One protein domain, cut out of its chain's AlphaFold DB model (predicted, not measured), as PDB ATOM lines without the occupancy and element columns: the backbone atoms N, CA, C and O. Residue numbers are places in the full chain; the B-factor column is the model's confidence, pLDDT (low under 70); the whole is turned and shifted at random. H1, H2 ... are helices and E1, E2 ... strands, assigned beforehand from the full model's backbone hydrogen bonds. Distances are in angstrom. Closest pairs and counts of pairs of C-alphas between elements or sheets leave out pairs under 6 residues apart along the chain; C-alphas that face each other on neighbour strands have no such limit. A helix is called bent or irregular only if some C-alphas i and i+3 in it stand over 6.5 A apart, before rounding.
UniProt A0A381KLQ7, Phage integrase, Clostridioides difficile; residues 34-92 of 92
ATOM      1  N   GLU A  34     211.829 171.826 171.537       94.25
ATOM      2  CA  GLU A  34     211.731 172.594 172.788       94.25
ATOM      3  C   GLU A  34     210.524 172.130 173.609       94.25
ATOM      4  O   GLU A  34     210.647 171.909 174.810       94.25
ATOM      5  N   LEU A  35     209.383 171.886 172.951       95.12
ATOM      6  CA  LEU A  35     208.191 171.300 173.580       95.12
ATOM      7  C   LEU A  35     208.483 169.912 174.150       95.12
ATOM      8  O   LEU A  35     208.122 169.616 175.284       95.12
ATOM      9  N   LEU A  36     209.173 169.072 173.378       94.56
ATOM     10  CA  LEU A  36     209.561 167.731 173.808       94.56
ATOM     11  C   LEU A  36     210.626 167.757 174.921       94.56
ATOM     12  O   LEU A  36     210.707 166.818 175.706       94.56
ATOM     13  N   GLY A  37     211.441 168.813 174.991       93.31
ATOM     14  CA  GLY A  37     212.450 169.016 176.034       93.31
ATOM     15  C   GLY A  37     211.932 169.688 177.313       93.31
ATOM     16  O   GLY A  37     212.678 169.777 178.296       93.31
ATOM     17  N   LEU A  38     210.688 170.169 177.325       93.44
ATOM     18  CA  LEU A  38     210.103 170.857 178.471       93.44
ATOM     19  C   LEU A  38     209.901 169.882 179.640       93.44
ATOM     20  O   LEU A  38     209.344 168.798 179.473       93.44
ATOM     21  N   LYS A  39     210.351 170.263 180.839       93.06
ATOM     22  CA  LYS A  39     210.146 169.485 182.069       93.06
ATOM     23  C   LYS A  39     209.214 170.252 183.009       93.06
ATOM     24  O   LYS A  39     209.150 171.473 182.957       93.06
ATOM     25  N   TRP A  40     208.510 169.554 183.904       94.06
ATOM     26  CA  TRP A  40     207.539 170.179 184.821       94.06
ATOM     27  C   TRP A  40     208.118 171.338 185.643       94.06
ATOM     28  O   TRP A  40     207.457 172.353 185.828       94.06
ATOM     29  N   PHE A  41     209.373 171.221 186.080       94.00
ATOM     30  CA  PHE A  41     210.072 172.258 186.848       94.00
ATOM     31  C   PHE A  41     210.457 173.501 186.027       94.00
ATOM     32  O   PHE A  41     210.992 174.463 186.576       94.00
ATOM     33  N   ASP A  42     210.250 173.481 184.712       93.19
ATOM     34  CA  ASP A  42     210.467 174.634 183.844       93.19
ATOM     35  C   ASP A  42     209.217 175.521 183.715       93.19
ATOM     36  O   ASP A  42     209.300 176.577 183.087       93.19
ATOM     37  N   ILE A  43     208.081 175.113 184.295       93.50
ATOM     38  CA  ILE A  43     206.792 175.808 184.209       93.50
ATOM     39  C   ILE A  43     206.457 176.446 185.562       93.50
ATOM     40  O   ILE A  43     206.317 175.761 186.574       93.50
ATOM     41  N   ASP A  44     206.280 177.764 185.571       93.69
ATOM     42  CA  ASP A  44     205.743 178.525 186.696       93.69
ATOM     43  C   ASP A  44     204.282 178.887 186.404       93.69
ATOM     44  O   ASP A  44     203.977 179.892 185.758       93.69
ATOM     45  N   PHE A  45     203.365 178.056 186.905       91.50
ATOM     46  CA  PHE A  45     201.924 178.263 186.751       91.50
ATOM     47  C   PHE A  45     201.401 179.498 187.497       91.50
ATOM     48  O   PHE A  45     200.353 180.018 187.128       91.50
ATOM     49  N   LYS A  46     202.102 179.993 188.529       94.81
ATOM     50  CA  LYS A  46     201.677 181.199 189.261       94.81
ATOM     51  C   LYS A  46     201.971 182.460 188.460       94.81
ATOM     52  O   LYS A  46     201.212 183.419 188.530       94.81
ATOM     53  N   LYS A  47     203.083 182.458 187.723       93.25
ATOM     54  CA  LYS A  47     203.509 183.577 186.872       93.25
ATOM     55  C   LYS A  47     203.121 183.404 185.404       93.25
ATOM     56  O   LYS A  47     203.497 184.247 184.598       93.25
ATOM     57  N   SER A  48     202.416 182.325 185.058       88.81
ATOM     58  CA  SER A  48     202.060 181.960 183.680       88.81
ATOM     59  C   SER A  48     203.259 181.969 182.725       88.81
ATOM     60  O   SER A  48     203.144 182.366 181.569       88.81
ATOM     61  N   ASN A  49     204.421 181.533 183.217       91.94
ATOM     62  CA  ASN A  49     205.676 181.541 182.476       91.94
ATOM     63  C   ASN A  49     206.225 180.123 182.338       91.94
ATOM     64  O   ASN A  49     206.085 179.294 183.234       91.94
ATOM     65  N   LEU A  50     206.923 179.864 181.237       93.69
ATOM     66  CA  LEU A  50     207.740 178.667 181.065       93.69
ATOM     67  C   LEU A  50     209.141 179.067 180.606       93.69
ATOM     68  O   LEU A  50     209.314 180.073 179.923       93.69
ATOM     69  N   THR A  51     210.147 178.273 180.966       94.69
ATOM     70  CA  THR A  51     211.545 178.506 180.579       94.69
ATOM     71  C   THR A  51     212.065 177.363 179.716       94.69
ATOM     72  O   THR A  51     212.233 176.242 180.184       94.69
ATOM     73  N   VAL A  52     212.410 177.638 178.461       92.69
ATOM     74  CA  VAL A  52     213.034 176.632 177.592       92.69
ATOM     75  C   VAL A  52     214.508 176.488 177.957       92.69
ATOM     76  O   VAL A  52     215.303 177.383 177.695       92.69
ATOM     77  N   LYS A  53     214.894 175.353 178.544       93.50
ATOM     78  CA  LYS A  53     216.300 175.085 178.915       93.50
ATOM     79  C   LYS A  53     217.008 174.103 177.987       93.50
ATOM     80  O   LYS A  53     218.232 173.985 178.034       93.50
ATOM     81  N   ARG A  54     216.249 173.357 177.190       92.62
ATOM     82  CA  ARG A  54     216.751 172.231 176.406       92.62
ATOM     83  C   ARG A  54     215.838 171.917 175.232       92.62
ATOM     84  O   ARG A  54     214.646 172.210 175.275       92.62
ATOM     85  N   THR A  55     216.412 171.247 174.247       93.75
ATOM     86  CA  THR A  55     215.742 170.795 173.033       93.75
ATOM     87  C   THR A  55     216.039 169.314 172.843       93.75
ATOM     88  O   THR A  55     217.203 168.912 172.872       93.75
ATOM     89  N   LEU A  56     215.008 168.492 172.641       93.81
ATOM     90  CA  LEU A  56     215.180 167.116 172.183       93.81
ATOM     91  C   LEU A  56     215.299 167.084 170.660       93.81
ATOM     92  O   LEU A  56     214.433 167.589 169.944       93.81
ATOM     93  N   GLN A  57     216.353 166.446 170.160       91.94
ATOM     94  CA  GLN A  57     216.582 166.250 168.735       91.94
ATOM     95  C   GLN A  57     216.806 164.776 168.433       91.94
ATOM     96  O   GLN A  57     217.506 164.072 169.153       91.94
ATOM     97  N   ARG A  58     216.238 164.307 167.325       92.56
ATOM     98  CA  ARG A  58     216.507 162.978 166.784       92.56
ATOM     99  C   ARG A  58     217.454 163.124 165.602       92.56
ATOM    100  O   ARG A  58     217.114 163.820 164.650       92.56
ATOM    101  N   THR A  59     218.630 162.513 165.672       91.12
ATOM    102  CA  THR A  59     219.659 162.632 164.633       91.12
ATOM    103  C   THR A  59     220.351 161.298 164.379       91.12
ATOM    104  O   THR A  59     220.349 160.413 165.237       91.12
ATOM    105  N   TYR A  60     220.926 161.150 163.189       90.12
ATOM    106  CA  TYR A  60     221.754 160.003 162.845       90.12
ATOM    107  C   TYR A  60     223.205 160.297 163.205       90.12
ATOM    108  O   TYR A  60     223.773 161.295 162.765       90.12
ATOM    109  N   PHE A  61     223.808 159.397 163.967       89.44
ATOM    110  CA  PHE A  61     225.247 159.351 164.154       89.44
ATOM    111  C   PHE A  61     225.830 158.421 163.107       89.44
ATOM    112  O   PHE A  61     225.378 157.287 162.968       89.44
ATOM    113  N   ILE A  62     226.804 158.928 162.363       90.00
ATOM    114  CA  ILE A  62     227.538 158.149 161.375       90.00
ATOM    115  C   ILE A  62     228.896 157.843 161.987       90.00
ATOM    116  O   ILE A  62     229.636 158.765 162.337       90.00
ATOM    117  N   ASP A  63     229.196 156.563 162.177       87.44
ATOM    118  CA  ASP A  63     230.521 156.149 162.627       87.44
ATOM    119  C   ASP A  63     231.553 156.223 161.484       87.44
ATOM    120  O   ASP A  63     231.224 156.466 160.320       87.44
ATOM    121  N   LYS A  64     232.834 156.003 161.803       86.19
ATOM    122  CA  LYS A  64     233.921 156.038 160.807       86.19
ATOM    123  C   LYS A  64     233.802 154.952 159.729       86.19
ATOM    124  O   LYS A  64     234.481 155.040 158.714       86.19
ATOM    125  N   THR A  65     232.973 153.936 159.959       85.88
ATOM    126  CA  THR A  65     232.725 152.819 159.040       85.88
ATOM    127  C   THR A  65     231.468 153.018 158.186       85.88
ATOM    128  O   THR A  65     231.193 152.204 157.312       85.88
ATOM    129  N   GLY A  66     230.733 154.119 158.384       86.19
ATOM    130  CA  GLY A  66     229.534 154.464 157.623       86.19
ATOM    131  C   GLY A  66     228.223 153.919 158.198       86.19
ATOM    132  O   GLY A  66     227.168 154.160 157.603       86.19
ATOM    133  N   ASN A  67     228.239 153.238 159.351       89.56
ATOM    134  CA  ASN A  67     227.004 152.773 159.982       89.56
ATOM    135  C   ASN A  67     226.233 153.957 160.564       89.56
ATOM    136  O   ASN A  67     226.817 154.865 161.162       89.56
ATOM    137  N   ARG A  68     224.906 153.932 160.402       89.88
ATOM    138  CA  ARG A  68     223.999 154.973 160.896       89.88
ATOM    139  C   ARG A  68     223.259 154.485 162.129       89.88
ATOM    140  O   ARG A  68     222.433 153.582 162.037       89.88
ATOM    141  N   GLU A  69     223.490 155.141 163.254       90.31
ATOM    142  CA  GLU A  69     222.772 154.887 164.499       90.31
ATOM    143  C   GLU A  69     221.832 156.059 164.797       90.31
ATOM    144  O   GLU A  69     222.256 157.215 164.879       90.31
ATOM    145  N   LEU A  70     220.536 155.780 164.944       89.44
ATOM    146  CA  LEU A  70     219.557 156.792 165.328       89.44
ATOM    147  C   LEU A  70     219.677 157.072 166.827       89.44
ATOM    148  O   LEU A  70     219.466 156.175 167.639       89.44
ATOM    149  N   LYS A  71     219.950 158.323 167.201       89.38
ATOM    150  CA  LYS A  71     220.009 158.742 168.607       89.38
ATOM    151  C   LYS A  71     219.075 159.908 168.878       89.38
ATOM    152  O   LYS A  71     218.898 160.801 168.047       89.38
ATOM    153  N   VAL A  72     218.491 159.896 170.072       90.81
ATOM    154  CA  VAL A  72     217.792 161.047 170.641       90.81
ATOM    155  C   VAL A  72     218.773 161.774 171.549       90.81
ATOM    156  O   VAL A  72     219.327 161.181 172.471       90.81
ATOM    157  N   LEU A  73     219.006 163.048 171.265       91.00
ATOM    158  CA  LEU A  73     219.894 163.920 172.016       91.00
ATOM    159  C   LEU A  73     219.073 164.953 172.774       91.00
ATOM    160  O   LEU A  73     218.214 165.615 172.192       91.00
ATOM    161  N   GLU A  74     219.380 165.123 174.056       91.38
ATOM    162  CA  GLU A  74     218.976 166.299 174.821       91.38
ATOM    163  C   GLU A  74     220.079 167.349 174.691       91.38
ATOM    164  O   GLU A  74     221.167 167.202 175.246       91.38
ATOM    165  N   GLN A  75     219.810 168.409 173.934       83.88
ATOM    166  CA  GLN A  75     220.706 169.548 173.824       83.88
ATOM    167  C   GLN A  75     220.235 170.633 174.789       83.88
ATOM    168  O   GLN A  75     219.246 171.318 174.535       83.88
ATOM    169  N   GLY A  76     220.939 170.796 175.908       80.06
ATOM    170  CA  GLY A  76     220.771 171.979 176.751       80.06
ATOM    171  C   GLY A  76     221.179 173.240 175.984       80.06
ATOM    172  O   GLY A  76     222.090 173.189 175.153       80.06
ATOM    173  N   GLN A  77     220.538 174.377 176.264       65.44
ATOM    174  CA  GLN A  77     221.075 175.661 175.815       65.44
ATOM    175  C   GLN A  77     222.479 175.816 176.418       65.44
ATOM    176  O   GLN A  77     222.640 175.932 177.634       65.44
ATOM    177  N   ARG A  78     223.514 175.729 175.575       51.19
ATOM    178  CA  ARG A  78     224.912 175.870 175.991       51.19
ATOM    179  C   ARG A  78     225.090 177.274 176.575       51.19
ATOM    180  O   ARG A  78     225.100 178.243 175.826       51.19
ATOM    181  N   HIS A  79     225.328 177.382 177.881       45.62
ATOM    182  CA  HIS A  79     226.237 178.424 178.356       45.62
ATOM    183  C   HIS A  79     227.614 178.028 177.828       45.62
ATOM    184  O   HIS A  79     228.261 177.133 178.366       45.62
ATOM    185  N   GLN A  80     228.028 178.622 176.714       43.38
ATOM    186  CA  GLN A  80     229.211 178.241 175.939       43.38
ATOM    187  C   GLN A  80     230.554 178.500 176.666       43.38
ATOM    188  O   GLN A  80     231.597 178.427 176.040       43.38
ATOM    189  N   ILE A  81     230.558 178.759 177.981       48.62
ATOM    190  CA  ILE A  81     231.724 179.290 178.709       48.62
ATOM    191  C   ILE A  81     232.426 178.240 179.596       48.62
ATOM    192  O   ILE A  81     233.633 178.321 179.796       48.62
ATOM    193  N   LEU A  82     231.740 177.207 180.101       45.69
ATOM    194  CA  LEU A  82     232.363 176.315 181.100       45.69
ATOM    195  C   LEU A  82     233.286 175.235 180.514       45.69
ATOM    196  O   LEU A  82     234.204 174.790 181.200       45.69
ATOM    197  N   THR A  83     233.098 174.825 179.257       51.00
ATOM    198  CA  THR A  83     233.956 173.788 178.658       51.00
ATOM    199  C   THR A  83     235.319 174.336 178.241       51.00
ATOM    200  O   THR A  83     236.321 173.646 178.412       51.00
ATOM    201  N   GLU A  84     235.375 175.577 177.743       46.44
ATOM    202  CA  GLU A  84     236.650 176.229 177.423       46.44
ATOM    203  C   GLU A  84     237.450 176.515 178.693       46.44
ATOM    204  O   GLU A  84     238.638 176.218 178.718       46.44
ATOM    205  N   LEU A  85     236.808 176.955 179.785       49.47
ATOM    206  CA  LEU A  85     237.500 177.200 181.056       49.47
ATOM    207  C   LEU A  85     238.104 175.917 181.657       49.47
ATOM    208  O   LEU A  85     239.231 175.937 182.146       49.47
ATOM    209  N   TYR A  86     237.390 174.788 181.575       50.16
ATOM    210  CA  TYR A  86     237.860 173.503 182.111       50.16
ATOM    211  C   TYR A  86     238.983 172.872 181.267       50.16
ATOM    212  O   TYR A  86     239.837 172.165 181.799       50.16
ATOM    213  N   LEU A  87     238.999 173.125 179.953       46.44
ATOM    214  CA  LEU A  87     240.101 172.723 179.072       46.44
ATOM    215  C   LEU A  87     241.310 173.660 179.216       46.44
ATOM    216  O   LEU A  87     242.440 173.180 179.239       46.44
ATOM    217  N   PHE A  88     241.084 174.963 179.405       55.22
ATOM    218  CA  PHE A  88     242.141 175.950 179.640       55.22
ATOM    219  C   PHE A  88     242.856 175.707 180.979       55.22
ATOM    220  O   PHE A  88     244.079 175.752 181.031       55.22
ATOM    221  N   GLN A  89     242.124 175.336 182.038       54.00
ATOM    222  CA  GLN A  89     242.698 174.960 183.341       54.00
ATOM    223  C   GLN A  89     243.426 173.603 183.362       54.00
ATOM    224  O   GLN A  89     244.067 173.289 184.355       54.00
ATOM    225  N   LYS A  90     243.307 172.775 182.314       50.50
ATOM    226  CA  LYS A  90     244.073 171.521 182.173       50.50
ATOM    227  C   LYS A  90     245.261 171.635 181.216       50.50
ATOM    228  O   LYS A  90     246.028 170.681 181.108       50.50
ATOM    229  N   MET A  91     245.390 172.752 180.499       53.56
ATOM    230  CA  MET A  91     246.515 173.029 179.594       53.56
ATOM    231  C   MET A  91     247.602 173.917 180.223       53.56
ATOM    232  O   MET A  91     248.623 174.141 179.576       53.56
ATOM    233  N   PHE A  92     247.417 174.362 181.469       52.16
ATOM    234  CA  PHE A  92     248.397 175.048 182.319       52.16
ATOM    235  C   PHE A  92     248.353 174.451 183.729       52.16
ATOM    236  O   PHE A  92     249.358 174.602 184.455       52.16
TER     237      PHE A  92
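AT A GLANCE: This is residues 34 to 92 of the 92 residues of the protein "Phage integrase" of Clostridioides difficile (UniProt A0A381KLQ7). A long, bent two-strand hairpin, E1 and E2, has the short helix H1 beside the end where E1 begins, while a looped arm and a helical tail reach away from that same end. The tip of the arm, residues 44 to 49, and the tail, residues 79 to 92 with H2 in it, stick out free of the rest. The printed part has 59 residues, with two named helices and two named strands in the order H1, E1, E2, H2; the sheet order is E1 - E2, antiparallel. The class is mixed, helices and strands, with under half of the residues in named elements. The whole is extended, with a radius of gyration of the C-alphas of 17.0 A, and flat, spanning 50 by 38 by 12 A.

HOW THE PARTS SIT: The printed part begins with H1, residues 34 to 37. Its closest C-alphas to E1, residues 54 to 62, are those of Glu 34 and Thr 55, 4.4 A apart. Between H1 and E1, residues 43 to 44 pair with residues 49 to 50, antiparallel. E1 bends by 57 degrees at residue 58. E1 and E2, residues 68 to 76, form a hairpin of antiparallel neighbours, with 156 degrees between their directions. Across this pair, N 55 and O 75 are 2.8 A apart and N 69 and O 61 are 2.9 A apart, both within hydrogen-bond range. The closest C-alphas of H1 and E2 are those of Gly 37 and Glu 74, 7.2 A apart. H2, residues 82 to 88, is apart from H1 and from E1. Every O i to N i+4 pair in H2 is within hydrogen-bond range, and H1, with 4 residues, is too short for such a pair.

IN THESE COORDINATES: H1 begins at C-alpha 34, at (211.731, 172.594, 172.788), and measures 4.9 A from first to last C-alpha. E1 measures 23.3 A and ends at C-alpha 62, at (227.538, 158.149, 161.375). E2 measures 23.5 A. H2 measures 9.9 A and ends at C-alpha 88, at (242.141, 175.950, 179.640).

THE WHOLE: The two C-alphas farthest apart are those of Lys 46 and Thr 65, at 51.8 A. Without the stretches that stand free, the body has 39 residues and spans 43 by 17 by 11 A. The printed part has no cut and ends at residue 92, the chain's last residue. The link from H1 to E1, 16 residues, is long; those from E1 to E2 and from E2 to H2 are tight. The mean pLDDT of the printed part is 80.2, and residues 77 to 92 are under 70.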